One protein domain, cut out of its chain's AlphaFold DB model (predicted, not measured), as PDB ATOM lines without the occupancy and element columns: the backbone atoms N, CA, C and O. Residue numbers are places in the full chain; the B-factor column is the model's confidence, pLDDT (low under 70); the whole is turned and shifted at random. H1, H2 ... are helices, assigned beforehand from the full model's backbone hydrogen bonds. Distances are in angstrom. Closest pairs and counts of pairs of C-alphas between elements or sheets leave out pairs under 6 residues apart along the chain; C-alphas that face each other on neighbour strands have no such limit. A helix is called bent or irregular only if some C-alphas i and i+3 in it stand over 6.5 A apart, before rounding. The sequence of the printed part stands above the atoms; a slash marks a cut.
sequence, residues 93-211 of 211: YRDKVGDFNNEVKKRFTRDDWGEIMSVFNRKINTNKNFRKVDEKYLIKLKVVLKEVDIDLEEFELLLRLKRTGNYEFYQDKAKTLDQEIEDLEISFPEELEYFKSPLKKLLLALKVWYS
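This is residues 93 to 211 of the 211 residues of an uncharacterized protein of Rhizophagus clarus (UniProt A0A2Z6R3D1). Six helices, mostly crossed, are set out along the longest axis: H1 and H4 meet as a V in the middle, H2 and H3 cross at one end, and a hairpin of H5 and H6 makes the other end, with H5 outermost. The printed part has 119 residues with six named helices, H1 to H6 in order, and no named strand; its class is all helix. It is compact, with a radius of gyration of the C-alphas of 14.5 A and spans of 41 by 33 by 23 A.

H1, residues 94 to 106, touches H4, residues 152 to 164, with residues 94 to 98 alone, at a steep tilt of 49 degrees, opposite ways; the closest C-alphas, of Arg 94 and Lys 162, are 4.7 A apart. H2, residues 110 to 126, touches H3, residues 132 to 146, closest at the C-alphas of Ile 116 and Tyr 137, 5.9 A; at 72 degrees they are only just about perpendicular. H4 is the hub, and also touches H6, residues 190 to 210, closest at the C-alphas of Glu 154 and Pro 198, 5.4 A. H4 only just touches H2 and H3, with 3 pairs of C-alphas within 8 A each. H5, residues 177 to 183, forms a hairpin with H6 at a shallow tilt of 20 degrees; the C-alphas of Leu 177 and Leu 203 are closest, 6.3 A. H5 is apart from H1 to H4. Every O i to N i+4 pair is within hydrogen-bond range in H1, H2, H4 and H5, but 8 of 11 in H3 and 12 of 17 in H6.

H1 begins at C-alpha 94, (181.498, -9.313, 43.868). H2 is 24.2 A long and H3 21.0 A. H6, 31.6 A, ends at C-alpha 210, (164.476, -2.922, 40.912), with a kink of 30 degrees near residue 197. H6 is irregular, C-alphas 191 and 194 being 7.6 A apart, and H3 only just, with 6.9 A between C-alphas 133 and 136.

The C-alphas farthest apart, of Lys 132 and Lys 173, are 43.4 A apart. The printed part has no cut. The link from H4 to H5, residues 165 to 176, is long, and residues 165 to 172 have pLDDT under 70.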
ATOM      1  N   TYR A  93     182.624  -5.336  44.821       88.56
ATOM      2  CA  TYR A  93     181.500  -5.437  43.883       88.56
ATOM      3  C   TYR A  93     181.109  -6.880  43.528       88.56
ATOM      4  O   TYR A  93     180.109  -7.101  42.841       88.56
ATOM      5  N   ARG A  94     181.847  -7.890  44.008       89.06
ATOM      6  CA  ARG A  94     181.498  -9.313  43.868       89.06
ATOM      7  C   ARG A  94     180.054  -9.608  44.268       89.06
ATOM      8  O   ARG A  94     179.392 -10.405  43.595       89.06
ATOM      9  N   ASP A  95     179.578  -8.996  45.344       87.50
ATOM     10  CA  ASP A  95     178.230  -9.252  45.849       87.50
ATOM     11  C   ASP A  95     177.173  -8.674  44.902       87.50
ATOM     12  O   ASP A  95     176.201  -9.357  44.586       87.50
ATOM     13  N   LYS A  96     177.446  -7.513  44.294       90.94
ATOM     14  CA  LYS A  96     176.605  -6.923  43.241       90.94
ATOM     15  C   LYS A  96     176.588  -7.743  41.961       90.94
ATOM     16  O   LYS A  96     175.539  -7.879  41.337       90.94
ATOM     17  N   VAL A  97     177.696  -8.402  41.615       93.62
ATOM     18  CA  VAL A  97     177.677  -9.452  40.580       93.62
ATOM     19  C   VAL A  97     176.779 -10.622  40.983       93.62
ATOM     20  O   VAL A  97     176.090 -11.205  40.145       93.62
ATOM     21  N   GLY A  98     176.767 -10.983  42.263       92.19
ATOM     22  CA  GLY A  98     175.823 -11.945  42.821       92.19
ATOM     23  C   GLY A  98     174.368 -11.558  42.574       92.19
ATOM     24  O   GLY A  98     173.632 -12.355  41.986       92.19
ATOM     25  N   ASP A  99     174.005 -10.345  42.972       93.62
ATOM     26  CA  ASP A  99     172.663  -9.782  42.827       93.62
ATOM     27  C   ASP A  99     172.242  -9.721  41.356       93.62
ATOM     28  O   ASP A  99     171.199 -10.255  40.976       93.62
ATOM     29  N   PHE A 100     173.109  -9.188  40.495       96.25
ATOM     30  CA  PHE A 100     172.870  -9.110  39.056       96.25
ATOM     31  C   PHE A 100     172.652 -10.485  38.423       96.25
ATOM     32  O   PHE A 100     171.691 -10.684  37.683       96.25
ATOM     33  N   ASN A 101     173.489 -11.472  38.754       95.62
ATOM     34  CA  ASN A 101     173.326 -12.827  38.229       95.62
ATOM     35  C   ASN A 101     172.007 -13.466  38.674       95.62
ATOM     36  O   ASN A 101     171.429 -14.252  37.923       95.62
ATOM     37  N   ASN A 102     171.530 -13.155  39.882       95.44
ATOM     38  CA  ASN A 102     170.228 -13.623  40.345       95.44
ATOM     39  C   ASN A 102     169.094 -12.994  39.529       95.44
ATOM     40  O   ASN A 102     168.164 -13.708  39.154       95.44
ATOM     41  N   GLU A 103     169.188 -11.707  39.192       96.56
ATOM     42  CA  GLU A 103     168.210 -11.057  38.316       96.56
ATOM     43  C   GLU A 103     168.247 -11.612  36.890       96.56
ATOM     44  O   GLU A 103     167.199 -11.953  36.337       96.56
ATOM     45  N   VAL A 104     169.431 -11.800  36.302       95.81
ATOM     46  CA  VAL A 104     169.570 -12.450  34.989       95.81
ATOM     47  C   VAL A 104     168.936 -13.841  35.027       95.81
ATOM     48  O   VAL A 104     168.111 -14.163  34.176       95.81
ATOM     49  N   LYS A 105     169.235 -14.643  36.056       95.88
ATOM     50  CA  LYS A 105     168.690 -15.997  36.235       95.88
ATOM     51  C   LYS A 105     167.161 -16.041  36.227       95.88
ATOM     52  O   LYS A 105     166.608 -16.985  35.671       95.88
ATOM     53  N   LYS A 106     166.469 -15.054  36.812       95.12
ATOM     54  CA  LYS A 106     164.990 -15.010  36.840       95.12
ATOM     55  C   LYS A 106     164.357 -14.974  35.443       95.12
ATOM     56  O   LYS A 106     163.189 -15.319  35.307       95.12
ATOM     57  N   ARG A 107     165.117 -14.587  34.413       94.75
ATOM     58  CA  ARG A 107     164.669 -14.493  33.012       94.75
ATOM     59  C   ARG A 107     164.835 -15.798  32.230       94.75
ATOM     60  O   ARG A 107     164.513 -15.849  31.047       94.75
ATOM     61  N   PHE A 108     165.330 -16.854  32.874       94.56
ATOM     62  CA  PHE A 108     165.561 -18.156  32.256       94.56
ATOM     63  C   PHE A 108     164.843 -19.270  33.011       94.56
ATOM     64  O   PHE A 108     164.565 -19.182  34.207       94.56
ATOM     65  N   THR A 109     164.598 -20.375  32.307       92.25
ATOM     66  CA  THR A 109     164.255 -21.637  32.965       92.25
ATOM     67  C   THR A 109     165.452 -22.143  33.776       92.25
ATOM     68  O   THR A 109     166.606 -21.786  33.514       92.25
ATOM     69  N   ARG A 110     165.190 -23.004  34.768       84.94
ATOM     70  CA  ARG A 110     166.251 -23.590  35.603       84.94
ATOM     71  C   ARG A 110     167.314 -24.308  34.763       84.94
ATOM     72  O   ARG A 110     168.500 -24.161  35.059       84.94
ATOM     73  N   ASP A 111     166.884 -25.031  33.734       91.00
ATOM     74  CA  ASP A 111     167.763 -25.822  32.872       91.00
ATOM     75  C   ASP A 111     168.614 -24.923  31.966       91.00
ATOM     76  O   ASP A 111     169.834 -25.083  31.918       91.00
ATOM     77  N   ASP A 112     168.010 -23.910  31.331       93.88
ATOM     78  CA  ASP A 112     168.744 -22.958  30.486       93.88
ATOM     79  C   ASP A 112     169.827 -22.212  31.282       93.88
ATOM     80  O   ASP A 112     170.960 -22.082  30.818       93.88
ATOM     81  N   TRP A 113     169.512 -21.751  32.499       96.56
ATOM     82  CA  TRP A 113     170.495 -21.070  33.345       96.56
ATOM     83  C   TRP A 113     171.649 -21.987  33.766       96.56
ATOM     84  O   TRP A 113     172.810 -21.566  33.769       96.56
ATOM     85  N   GLY A 114     171.347 -23.241  34.117       95.75
ATOM     86  CA  GLY A 114     172.365 -24.230  34.472       95.75
ATOM     87  C   GLY A 114     173.366 -24.452  33.338       95.75
ATOM     88  O   GLY A 114     174.578 -24.458  33.565       95.75
ATOM     89  N   GLU A 115     172.863 -24.549  32.110       97.19
ATOM     90  CA  GLU A 115     173.675 -24.718  30.908       97.19
ATOM     91  C   GLU A 115     174.508 -23.475  30.590       97.19
ATOM     92  O   GLU A 115     175.715 -23.592  30.380       97.19
ATOM     93  N   ILE A 116     173.920 -22.275  30.661       96.62
ATOM     94  CA  ILE A 116     174.656 -21.006  30.523       96.62
ATOM     95  C   ILE A 116     175.844 -20.973  31.493       96.62
ATOM     96  O   ILE A 116     176.990 -20.773  31.082       96.62
ATOM     97  N   MET A 117     175.599 -21.232  32.778       96.12
ATOM     98  CA  MET A 117     176.660 -21.216  33.785       96.12
ATOM     99  C   MET A 117     177.711 -22.299  33.542       96.12
ATOM    100  O   MET A 117     178.900 -22.041  33.722       96.12
ATOM    101  N   SER A 118     177.308 -23.494  33.104       95.38
ATOM    102  CA  SER A 118     178.227 -24.577  32.733       95.38
ATOM    103  C   SER A 118     179.167 -24.164  31.593       95.38
ATOM    104  O   SER A 118     180.382 -24.378  31.672       95.38
ATOM    105  N   VAL A 119     178.630 -23.495  30.567       96.44
ATOM    106  CA  VAL A 119     179.385 -22.986  29.414       96.44
ATOM    107  C   VAL A 119     180.448 -21.974  29.846       96.44
ATOM    108  O   VAL A 119     181.629 -22.157  29.527       96.44
ATOM    109  N   PHE A 120     180.071 -20.953  30.621       96.44
ATOM    110  CA  PHE A 120     181.029 -19.960  31.121       96.44
ATOM    111  C   PHE A 120     182.031 -20.563  32.103       96.44
ATOM    112  O   PHE A 120     183.226 -20.298  31.993       96.44
ATOM    113  N   ASN A 121     181.591 -21.429  33.020       94.44
ATOM    114  CA  ASN A 121     182.491 -22.098  33.959       94.44
ATOM    115  C   ASN A 121     183.556 -22.911  33.229       94.44
ATOM    116  O   ASN A 121     184.731 -22.843  33.591       94.44
ATOM    117  N   ARG A 122     183.171 -23.639  32.175       95.44
ATOM    118  CA  ARG A 122     184.110 -24.377  31.334       95.44
ATOM    119  C   ARG A 122     185.093 -23.442  30.637       95.44
ATOM    120  O   ARG A 122     186.290 -23.726  30.678       95.44
ATOM    121  N   LYS A 123     184.620 -22.350  30.022       94.88
ATOM    122  CA  LYS A 123     185.494 -21.364  29.366       94.88
ATOM    123  C   LYS A 123     186.488 -20.770  30.361       94.88
ATOM    124  O   LYS A 123     187.686 -20.849  30.130       94.88
ATOM    125  N   ILE A 124     186.015 -20.291  31.507       93.38
ATOM    126  CA  ILE A 124     186.859 -19.674  32.537       93.38
ATOM    127  C   ILE A 124     187.880 -20.674  33.106       93.38
ATOM    128  O   ILE A 124     189.043 -20.320  33.262       93.38
ATOM    129  N   ASN A 125     187.480 -21.921  33.380       91.44
ATOM    130  CA  ASN A 125     188.362 -22.922  33.998       91.44
ATOM    131  C   ASN A 125     189.394 -23.523  33.032       91.44
ATOM    132  O   ASN A 125     190.401 -24.059  33.479       91.44
ATOM    133  N   THR A 126     189.119 -23.529  31.723       93.56
ATOM    134  CA  THR A 126     189.957 -24.240  30.735       93.56
ATOM    135  C   THR A 126     190.518 -23.346  29.637       93.56
ATOM    136  O   THR A 126     191.262 -23.827  28.788       93.56
ATOM    137  N   ASN A 127     190.129 -22.071  29.618       91.62
ATOM    138  CA  ASN A 127     190.401 -21.104  28.557       91.62
ATOM    139  C   ASN A 127     189.988 -21.576  27.146       91.62
ATOM    140  O   ASN A 127     190.514 -21.107  26.140       91.62
ATOM    141  N   LYS A 128     189.058 -22.540  27.053       92.06
ATOM    142  CA  LYS A 128     188.551 -23.070  25.780       92.06
ATOM    143  C   LYS A 128     187.387 -22.228  25.273       92.06
ATOM    144  O   LYS A 128     186.481 -21.895  26.036       92.06
ATOM    145  N   ASN A 129     187.375 -21.981  23.966       92.88
ATOM    146  CA  ASN A 129     186.285 -21.286  23.288       92.88
ATOM    147  C   ASN A 129     184.945 -22.025  23.411       92.88
ATOM    148  O   ASN A 129     184.882 -23.234  23.672       92.88
ATOM    149  N   PHE A 130     183.866 -21.274  23.193       92.94
ATOM    150  CA  PHE A 130     182.520 -21.824  23.135       92.94
ATOM    151  C   PHE A 130     182.394 -22.843  21.997       92.94
ATOM    152  O   PHE A 130     182.951 -22.687  20.911       92.94
ATOM    153  N   ARG A 131     181.675 -23.925  22.276       94.00
ATOM    154  CA  ARG A 131     181.351 -24.994  21.335       94.00
ATOM    155  C   ARG A 131     180.084 -24.612  20.579       94.00
ATOM    156  O   ARG A 131     179.209 -23.949  21.121       94.00
ATOM    157  N   LYS A 132     179.911 -25.170  19.380       94.31
ATOM    158  CA  LYS A 132     178.684 -24.993  18.583       94.31
ATOM    159  C   LYS A 132     177.406 -25.378  19.346       94.31
ATOM    160  O   LYS A 132     176.378 -24.735  19.205       94.31
ATOM    161  N   VAL A 133     177.478 -26.399  20.201       92.94
ATOM    162  CA  VAL A 133     176.337 -26.831  21.032       92.94
ATOM    163  C   VAL A 133     175.918 -25.801  22.089       92.94
ATOM    164  O   VAL A 133     174.775 -25.832  22.538       92.94
ATOM    165  N   ASP A 134     176.815 -24.885  22.469       94.88
ATOM    166  CA  ASP A 134     176.533 -23.840  23.455       94.88
ATOM    167  C   ASP A 134     175.754 -22.665  22.847       94.88
ATOM    168  O   ASP A 134     175.113 -21.904  23.571       94.88
ATOM    169  N   GLU A 135     175.815 -22.499  21.521       95.38
ATOM    170  CA  GLU A 135     175.351 -21.310  20.798       95.38
ATOM    171  C   GLU A 135     173.884 -20.986  21.094       95.38
ATOM    172  O   GLU A 135     173.539 -19.832  21.342       95.38
ATOM    173  N   LYS A 136     173.032 -22.012  21.193       95.75
ATOM    174  CA  LYS A 136     171.614 -21.838  21.537       95.75
ATOM    175  C   LYS A 136     171.409 -21.160  22.898       95.75
ATOM    176  O   LYS A 136     170.478 -20.376  23.048       95.75
ATOM    177  N   TYR A 137     172.264 -21.439  23.884       96.50
ATOM    178  CA  TYR A 137     172.175 -20.848  25.222       96.50
ATOM    179  C   TYR A 137     172.779 -19.443  25.242       96.50
ATOM    180  O   TYR A 137     172.222 -18.536  25.859       96.50
ATOM    181  N   LEU A 138     173.879 -19.238  24.511       96.62
ATOM    182  CA  LEU A 138     174.530 -17.934  24.384       96.62
ATOM    183  C   LEU A 138     173.654 -16.916  23.648       96.62
ATOM    184  O   LEU A 138     173.610 -15.760  24.054       96.62
ATOM    185  N   ILE A 139     172.915 -17.335  22.614       96.62
ATOM    186  CA  ILE A 139     171.947 -16.476  21.917       96.62
ATOM    187  C   ILE A 139     170.847 -16.026  22.881       96.62
ATOM    188  O   ILE A 139     170.559 -14.833  22.952       96.62
ATOM    189  N   LYS A 140     170.272 -16.954  23.658       96.44
ATOM    190  CA  LYS A 140     169.255 -16.620  24.666       96.44
ATOM    191  C   LYS A 140     169.798 -15.635  25.706       96.44
ATOM    192  O   LYS A 140     169.139 -14.644  26.004       96.44
ATOM    193  N   LEU A 141     171.010 -15.871  26.216       97.62
ATOM    194  CA  LEU A 141     171.659 -14.954  27.155       97.62
ATOM    195  C   LEU A 141     171.877 -13.567  26.541       97.62
ATOM    196  O   LEU A 141     171.557 -12.562  27.167       97.62
ATOM    197  N   LYS A 142     172.381 -13.512  25.306       97.38
ATOM    198  CA  LYS A 142     172.667 -12.259  24.600       97.38
ATOM    199  C   LYS A 142     171.422 -11.387  24.441       97.38
ATOM    200  O   LYS A 142     171.540 -10.172  24.527       97.38
ATOM    201  N   VAL A 143     170.248 -11.984  24.224       96.81
ATOM    202  CA  VAL A 143     168.980 -11.237  24.151       96.81
ATOM    203  C   VAL A 143     168.699 -10.511  25.465       96.81
ATOM    204  O   VAL A 143     168.443  -9.314  25.436       96.81
ATOM    205  N   VAL A 144     168.823 -11.204  26.600       95.88
ATOM    206  CA  VAL A 144     168.597 -10.616  27.929       95.88
ATOM    207  C   VAL A 144     169.627  -9.538  28.256       95.88
ATOM    208  O   VAL A 144     169.265  -8.457  28.706       95.88
ATOM    209  N   LEU A 145     170.914  -9.800  28.018       97.12
ATOM    210  CA  LEU A 145     171.964  -8.835  28.361       97.12
ATOM    211  C   LEU A 145     171.909  -7.570  27.492       97.12
ATOM    212  O   LEU A 145     172.252  -6.487  27.964       97.12
ATOM    213  N   LYS A 146     171.403  -7.679  26.256       95.75
ATOM    214  CA  LYS A 146     171.199  -6.532  25.363       95.75
ATOM    215  C   LYS A 146     170.216  -5.504  25.936       95.75
ATOM    216  O   LYS A 146     170.352  -4.327  25.622       95.75
ATOM    217  N   GLU A 147     169.262  -5.914  26.776       93.81
ATOM    218  CA  GLU A 147     168.324  -4.993  27.446       93.81
ATOM    219  C   GLU A 147     169.034  -3.995  28.368       93.81
ATOM    220  O   GLU A 147     168.504  -2.922  28.641       93.81
ATOM    221  N   VAL A 148     170.231  -4.348  28.838       94.81
ATOM    222  CA  VAL A 148     171.027  -3.562  29.788       94.81
ATOM    223  C   VAL A 148     172.420  -3.233  29.252       94.81
ATOM    224  O   VAL A 148     173.328  -2.937  30.022       94.81
ATOM    225  N   ASP A 149     172.579  -3.287  27.927       96.25
ATOM    226  CA  ASP A 149     173.810  -2.947  27.204       96.25
ATOM    227  C   ASP A 149     175.061  -3.722  27.664       96.25
ATOM    228  O   ASP A 149     176.179  -3.219  27.599       96.25
ATOM    229  N   ILE A 150     174.893  -4.963  28.130       97.50
ATOM    230  CA  ILE A 150     176.008  -5.844  28.502       97.50
ATOM    231  C   ILE A 150     176.224  -6.870  27.390       97.50
ATOM    232  O   ILE A 150     175.279  -7.505  26.914       97.50
ATOM    233  N   ASP A 151     177.471  -7.065  26.971       97.25
ATOM    234  CA  ASP A 151     177.821  -8.149  26.052       97.25
ATOM    235  C   ASP A 151     178.305  -9.424  26.777       97.25
ATOM    236  O   ASP A 151     178.383  -9.506  28.004       97.25
ATOM    237  N   LEU A 152     178.575 -10.485  26.009       96.69
ATOM    238  CA  LEU A 152     178.996 -11.773  26.572       96.69
ATOM    239  C   LEU A 152     180.416 -11.739  27.159       96.69
ATOM    240  O   LEU A 152     180.710 -12.546  28.041       96.69
ATOM    241  N   GLU A 153     181.289 -10.861  26.666       96.06
ATOM    242  CA  GLU A 153     182.653 -10.694  27.171       96.06
ATOM    243  C   GLU A 153     182.624  -9.931  28.495       96.06
ATOM    244  O   GLU A 153     183.190 -10.397  29.482       96.06
ATOM    245  N   GLU A 154     181.871  -8.835  28.564       97.56
ATOM    246  CA  GLU A 154     181.616  -8.088  29.796       97.56
ATOM    247  C   GLU A 154     180.954  -8.979  30.857       97.56
ATOM    248  O   GLU A 154     181.372  -8.994  32.015       97.56
ATOM    249  N   PHE A 155     179.976  -9.800  30.466       97.25
ATOM    250  CA  PHE A 155     179.369 -10.775  31.372       97.25
ATOM    251  C   PHE A 155     180.378 -11.818  31.876       97.25
ATOM    252  O   PHE A 155     180.393 -12.150  33.063       97.25
ATOM    253  N   GLU A 156     181.260 -12.319  31.006       96.06
ATOM    254  CA  GLU A 156     182.347 -13.213  31.413       96.06
ATOM    255  C   GLU A 156     183.283 -12.548  32.425       96.06
ATOM    256  O   GLU A 156     183.668 -13.189  33.408       96.06
ATOM    257  N   LEU A 157     183.637 -11.277  32.209       95.19
ATOM    258  CA  LEU A 157     184.449 -10.502  33.141       95.19
ATOM    259  C   LEU A 157     183.773 -10.455  34.514       95.19
ATOM    260  O   LEU A 157     184.383 -10.850  35.506       95.19
ATOM    261  N   LEU A 158     182.493 -10.099  34.588       95.38
ATOM    262  CA  LEU A 158     181.755 -10.083  35.856       95.38
ATOM    263  C   LEU A 158     181.797 -11.454  36.558       95.38
ATOM    264  O   LEU A 158     182.089 -11.542  37.755       95.38
ATOM    265  N   LEU A 159     181.616 -12.555  35.819       94.69
ATOM    266  CA  LEU A 159     181.757 -13.904  36.377       94.69
ATOM    267  C   LEU A 159     183.167 -14.195  36.906       94.69
ATOM    268  O   LEU A 159     183.301 -14.850  37.943       94.69
ATOM    269  N   ARG A 160     184.216 -13.719  36.226       92.12
ATOM    270  CA  ARG A 160     185.603 -13.828  36.702       92.12
ATOM    271  C   ARG A 160     185.803 -13.027  37.986       92.12
ATOM    272  O   ARG A 160     186.302 -13.595  38.953       92.12
ATOM    273  N   LEU A 161     185.318 -11.785  38.048       90.31
ATOM    274  CA  LEU A 161     185.378 -10.942  39.248       90.31
ATOM    275  C   LEU A 161     184.758 -11.651  40.460       90.31
ATOM    276  O   LEU A 161     185.378 -11.752  41.519       90.31
ATOM    277  N   LYS A 162     183.566 -12.238  40.276       87.81
ATOM    278  CA  LYS A 162     182.863 -12.985  41.328       87.81
ATOM    279  C   LYS A 162     183.665 -14.177  41.866       87.81
ATOM    280  O   LYS A 162     183.496 -14.554  43.028       87.81
ATOM    281  N   ARG A 163     184.506 -14.788  41.026       83.12
ATOM    282  CA  ARG A 163     185.370 -15.924  41.389       83.12
ATOM    283  C   ARG A 163     186.676 -15.483  42.042       83.12
ATOM    284  O   ARG A 163     187.175 -16.207  42.892       83.12
ATOM    285  N   THR A 164     187.203 -14.324  41.656       76.94
ATOM    286  CA  THR A 164     188.447 -13.766  42.200       76.94
ATOM    287  C   THR A 164     188.260 -13.140  43.585       76.94
ATOM    288  O   THR A 164     189.210 -13.094  44.360       76.94
ATOM    289  N   GLY A 165     187.057 -12.667  43.927       63.22
ATOM    290  CA  GLY A 165     186.802 -12.107  45.255       63.22
ATOM    291  C   GLY A 165     186.803 -13.174  46.360       63.22
ATOM    292  O   GLY A 165     185.924 -14.037  46.404       63.22
ATOM    293  N   ASN A 166     187.771 -13.085  47.277       60.84
ATOM    294  CA  ASN A 166     187.762 -13.794  48.560       60.84
ATOM    295  C   ASN A 166     186.744 -13.168  49.534       60.84
ATOM    296  O   ASN A 166     186.382 -12.000  49.395       60.84
ATOM    297  N   TYR A 167     186.330 -13.920  50.563       57.94
ATOM    298  CA  TYR A 167     185.455 -13.419  51.642       57.94
ATOM    299  C   TYR A 167     186.032 -12.195  52.384       57.94
ATOM    300  O   TYR A 167     185.274 -11.407  52.936       57.94
ATOM    301  N   GLU A 168     187.353 -11.999  52.356       59.78
ATOM    302  CA  GLU A 168     188.061 -10.872  52.996       59.78
ATOM    303  C   GLU A 168     187.747  -9.494  52.376       59.78
ATOM    304  O   GLU A 168     188.050  -8.444  52.958       59.78
ATOM    305  N   PHE A 169     187.130  -9.488  51.191       65.06
ATOM    306  CA  PHE A 169     186.802  -8.286  50.426       65.06
ATOM    307  C   PHE A 169     185.307  -7.940  50.463       65.06
ATOM    308  O   PHE A 169     184.833  -7.210  49.600       65.06
ATOM    309  N   TYR A 170     184.573  -8.454  51.456       64.12
ATOM    310  CA  TYR A 170     183.160  -8.138  51.673       64.12
ATOM    311  C   TYR A 170     182.931  -6.636  51.910       64.12
ATOM    312  O   TYR A 170     183.778  -5.932  52.473       64.12
ATOM    313  N   GLN A 171     181.777  -6.142  51.464       63.72
ATOM    314  CA  GLN A 171     181.367  -4.760  51.676       63.72
ATOM    315  C   GLN A 171     180.698  -4.636  53.055       63.72
ATOM    316  O   GLN A 171     179.514  -4.907  53.220       63.72
ATOM    317  N   ASP A 172     181.455  -4.194  54.061       63.28
ATOM    318  CA  ASP A 172     180.969  -4.103  55.451       63.28
ATOM    319  C   ASP A 172     179.871  -3.041  55.671       63.28
ATOM    320  O   ASP A 172     179.249  -2.987  56.732       63.28
ATOM    321  N   LYS A 173     179.632  -2.163  54.689       70.31
ATOM    322  CA  LYS A 173     178.634  -1.090  54.765       70.31
ATOM    323  C   LYS A 173     177.657  -1.186  53.607       70.31
ATOM    324  O   LYS A 173     178.066  -1.142  52.451       70.31
ATOM    325  N   ALA A 174     176.368  -1.218  53.935       74.19
ATOM    326  CA  ALA A 174     175.308  -1.103  52.948       74.19
ATOM    327  C   ALA A 174     175.399   0.257  52.239       74.19
ATOM    328  O   ALA A 174     175.349   1.306  52.886       74.19
ATOM    329  N   LYS A 175     175.525   0.223  50.913       83.25
ATOM    330  CA  LYS A 175     175.448   1.390  50.035       83.25
ATOM    331  C   LYS A 175     174.248   1.255  49.105       83.25
ATOM    332  O   LYS A 175     173.834   0.152  48.745       83.25
ATOM    333  N   THR A 176     173.671   2.392  48.742       88.69
ATOM    334  CA  THR A 176     172.666   2.462  47.675       88.69
ATOM    335  C   THR A 176     173.339   2.317  46.309       88.69
ATOM    336  O   THR A 176     174.524   2.618  46.170       88.69
ATOM    337  N   LEU A 177     172.586   1.908  45.283       90.00
ATOM    338  CA  LEU A 177     173.126   1.794  43.919       90.00
ATOM    339  C   LEU A 177     173.654   3.137  43.383       90.00
ATOM    340  O   LEU A 177     174.600   3.145  42.607       90.00
ATOM    341  N   ASP A 178     173.074   4.269  43.795       90.44
ATOM    342  CA  ASP A 178     173.581   5.607  43.460       90.44
ATOM    343  C   ASP A 178     174.984   5.858  44.011       90.44
ATOM    344  O   ASP A 178     175.880   6.245  43.265       90.44
ATOM    345  N   GLN A 179     175.177   5.575  45.300       89.44
ATOM    346  CA  GLN A 179     176.474   5.734  45.961       89.44
ATOM    347  C   GLN A 179     177.530   4.821  45.336       89.44
ATOM    348  O   GLN A 179     178.660   5.236  45.133       89.44
ATOM    349  N   GLU A 180     177.157   3.593  44.987       88.94
ATOM    350  CA  GLU A 180     178.067   2.660  44.326       88.94
ATOM    351  C   GLU A 180     178.465   3.102  42.916       88.94
ATOM    352  O   GLU A 180     179.615   2.941  42.520       88.94
ATOM    353  N   ILE A 181     177.547   3.697  42.151       90.38
ATOM    354  CA  ILE A 181     177.881   4.258  40.836       90.38
ATOM    355  C   ILE A 181     178.847   5.437  40.984       90.38
ATOM    356  O   ILE A 181     179.785   5.543  40.197       90.38
ATOM    357  N   GLU A 182     178.637   6.303  41.976       87.69
ATOM    358  CA  GLU A 182     179.556   7.407  42.277       87.69
ATOM    359  C   GLU A 182     180.937   6.880  42.702       87.69
ATOM    360  O   GLU A 182     181.963   7.358  42.222       87.69
ATOM    361  N   ASP A 183     180.973   5.826  43.518       84.31
ATOM    362  CA  ASP A 183     182.214   5.189  43.955       84.31
ATOM    363  C   ASP A 183     182.975   4.498  42.816       84.31
ATOM    364  O   ASP A 183     184.185   4.328  42.920       84.31
ATOM    365  N   LEU A 184     182.328   4.111  41.710       85.31
ATOM    366  CA  LEU A 184     183.044   3.604  40.529       85.31
ATOM    367  C   LEU A 184     183.878   4.683  39.827       85.31
ATOM    368  O   LEU A 184     184.758   4.345  39.031       85.31
ATOM    369  N   GLU A 185     183.643   5.967  40.103       78.81
ATOM    370  CA  GLU A 185     184.441   7.055  39.531       78.81
ATOM    371  C   GLU A 185     185.858   7.129  40.132       78.81
ATOM    372  O   GLU A 185     186.714   7.838  39.598       78.81
ATOM    373  N   ILE A 186     186.169   6.326  41.161       74.50
ATOM    374  CA  ILE A 186     187.545   6.130  41.637       74.50
ATOM    375  C   ILE A 186     188.449   5.531  40.548       74.50
ATOM    376  O   ILE A 186     187.998   4.909  39.577       74.50
ATOM    377  N   SER A 187     189.758   5.730  40.706       77.62
ATOM    378  CA  SER A 187     190.752   5.129  39.821       77.62
ATOM    379  C   SER A 187     190.914   3.641  40.148       77.62
ATOM    380  O   SER A 187     191.104   3.273  41.309       77.62
ATOM    381  N   PHE A 188     190.835   2.769  39.142       82.56
ATOM    382  CA  PHE A 188     191.087   1.345  39.345       82.56
ATOM    383  C   PHE A 188     192.592   1.079  39.197       82.56
ATOM    384  O   PHE A 188     193.309   1.846  38.549       82.56
ATOM    385  N   PRO A 189     193.120   0.017  39.824       83.06
ATOM    386  CA  PRO A 189     194.412  -0.528  39.425       83.06
ATOM    387  C   PRO A 189     194.385  -0.894  37.935       83.06
ATOM    388  O   PRO A 189     193.363  -1.379  37.446       83.06
ATOM    389  N   GLU A 190     195.499  -0.699  37.228       85.81
ATOM    390  CA  GLU A 190     195.608  -0.969  35.785       85.81
ATOM    391  C   GLU A 190     195.143  -2.394  35.440       85.81
ATOM    392  O   GLU A 190     194.396  -2.611  34.486       85.81
ATOM    393  N   GLU A 191     195.491  -3.368  36.283       85.25
ATOM    394  CA  GLU A 191     195.129  -4.772  36.113       85.25
ATOM    395  C   GLU A 191     193.648  -5.096  36.376       85.25
ATOM    396  O   GLU A 191     193.242  -6.250  36.216       85.25
ATOM    397  N   LEU A 192     192.843  -4.116  36.799       87.50
ATOM    398  CA  LEU A 192     191.405  -4.238  37.057       87.50
ATOM    399  C   LEU A 192     190.560  -3.200  36.300       87.50
ATOM    400  O   LEU A 192     189.334  -3.262  36.379       87.50
ATOM    401  N   GLU A 193     191.172  -2.277  35.556       89.81
ATOM    402  CA  GLU A 193     190.475  -1.182  34.859       89.81
ATOM    403  C   GLU A 193     189.384  -1.699  33.906       89.81
ATOM    404  O   GLU A 193     188.296  -1.132  33.810       89.81
ATOM    405  N   TYR A 194     189.610  -2.854  33.272       90.44
ATOM    406  CA  TYR A 194     188.640  -3.487  32.372       90.44
ATOM    407  C   TYR A 194     187.335  -3.933  33.060       90.44
ATOM    408  O   TYR A 194     186.364  -4.240  32.371       90.44
ATOM    409  N   PHE A 195     187.264  -3.958  34.397       91.75
ATOM    410  CA  PHE A 195     186.015  -4.210  35.124       91.75
ATOM    411  C   PHE A 195     185.134  -2.969  35.281       91.75
ATOM    412  O   PHE A 195     183.935  -3.121  35.517       91.75
ATOM    413  N   LYS A 196     185.681  -1.757  35.135       91.75
ATOM    414  CA  LYS A 196     184.970  -0.508  35.440       91.75
ATOM    415  C   LYS A 196     183.700  -0.333  34.602       91.75
ATOM    416  O   LYS A 196     182.625  -0.093  35.153       91.75
ATOM    417  N   SER A 197     183.800  -0.518  33.283       93.88
ATOM    418  CA  SER A 197     182.642  -0.438  32.376       93.88
ATOM    419  C   SER A 197     181.585  -1.517  32.677       93.88
ATOM    420  O   SER A 197     180.440  -1.145  32.959       93.88
ATOM    421  N   PRO A 198     181.932  -2.824  32.724       95.81
ATOM    422  CA  PRO A 198     180.983  -3.875  33.098       95.81
ATOM    423  C   PRO A 198     180.279  -3.633  34.438       95.81
ATOM    424  O   PRO A 198     179.072  -3.843  34.543       95.81
ATOM    425  N   LEU A 199     181.010  -3.173  35.460       95.12
ATOM    426  CA  LEU A 199     180.444  -2.882  36.779       95.12
ATOM    427  C   LEU A 199     179.446  -1.726  36.730       95.12
ATOM    428  O   LEU A 199     178.358  -1.838  37.292       95.12
ATOM    429  N   LYS A 200     179.766  -0.646  36.012       94.88
ATOM    430  CA  LYS A 200     178.854   0.495  35.858       94.88
ATOM    431  C   LYS A 200     177.554   0.081  35.175       94.88
ATOM    432  O   LYS A 200     176.473   0.397  35.670       94.88
ATOM    433  N   LYS A 201     177.652  -0.677  34.081       96.50
ATOM    434  CA  LYS A 201     176.488  -1.222  33.365       96.50
ATOM    435  C   LYS A 201     175.658  -2.142  34.253       96.50
ATOM    436  O   LYS A 201     174.439  -2.025  34.283       96.50
ATOM    437  N   LEU A 202     176.310  -2.998  35.036       96.31
ATOM    438  CA  LEU A 202     175.646  -3.876  35.994       96.31
ATOM    439  C   LEU A 202     174.855  -3.099  37.056       96.31
ATOM    440  O   LEU A 202     173.716  -3.459  37.346       96.31
ATOM    441  N   LEU A 203     175.424  -2.040  37.639       95.38
ATOM    442  CA  LEU A 203     174.723  -1.258  38.664       95.38
ATOM    443  C   LEU A 203     173.513  -0.525  38.073       95.38
ATOM    444  O   LEU A 203     172.450  -0.472  38.693       95.38
ATOM    445  N   LEU A 204     173.649  -0.012  36.847       95.50
ATOM    446  CA  LEU A 204     172.537   0.574  36.100       95.50
ATOM    447  C   LEU A 204     171.462  -0.470  35.766       95.50
ATOM    448  O   LEU A 204     170.275  -0.186  35.919       95.50
ATOM    449  N   ALA A 205     171.855  -1.688  35.389       96.06
ATOM    450  CA  ALA A 205     170.935  -2.798  35.152       96.06
ATOM    451  C   ALA A 205     170.109  -3.126  36.402       96.06
ATOM    452  O   ALA A 205     168.885  -3.235  36.331       96.06
ATOM    453  N   LEU A 206     170.771  -3.228  37.561       95.69
ATOM    454  CA  LEU A 206     170.105  -3.461  38.842       95.69
ATOM    455  C   LEU A 206     169.100  -2.354  39.166       95.69
ATOM    456  O   LEU A 206     167.984  -2.656  39.579       95.69
ATOM    457  N   LYS A 207     169.445  -1.085  38.917       94.12
ATOM    458  CA  LYS A 207     168.499   0.028  39.084       94.12
ATOM    459  C   LYS A 207     167.257  -0.132  38.217       94.12
ATOM    460  O   LYS A 207     166.151   0.029  38.721       94.12
ATOM    461  N   VAL A 208     167.435  -0.454  36.936       92.56
ATOM    462  CA  VAL A 208     166.320  -0.637  35.993       92.56
ATOM    463  C   VAL A 208     165.416  -1.790  36.426       92.56
ATOM    464  O   VAL A 208     164.203  -1.683  36.308       92.56
ATOM    465  N   TRP A 209     165.981  -2.883  36.936       93.44
ATOM    466  CA  TRP A 209     165.208  -4.073  37.306       93.44
ATOM    467  C   TRP A 209     164.582  -4.027  38.702       93.44
ATOM    468  O   TRP A 209     163.676  -4.812  38.971       93.44
ATOM    469  N   TYR A 210     165.068  -3.157  39.590       92.19
ATOM    470  CA  TYR A 210     164.476  -2.922  40.912       92.19
ATOM    471  C   TYR A 210     163.468  -1.769  40.940       92.19
ATOM    472  O   TYR A 210     162.818  -1.578  41.968       92.19
ATOM    473  N   SER A 211     163.366  -1.012  39.844       79.31
ATOM    474  CA  SER A 211     162.332   0.011  39.641       79.31
ATOM    475  C   SER A 211     161.004  -0.632  39.253       79.31
ATOM    476  O   SER A 211     159.963  -0.133  39.734       79.31
TER     477      SER A 211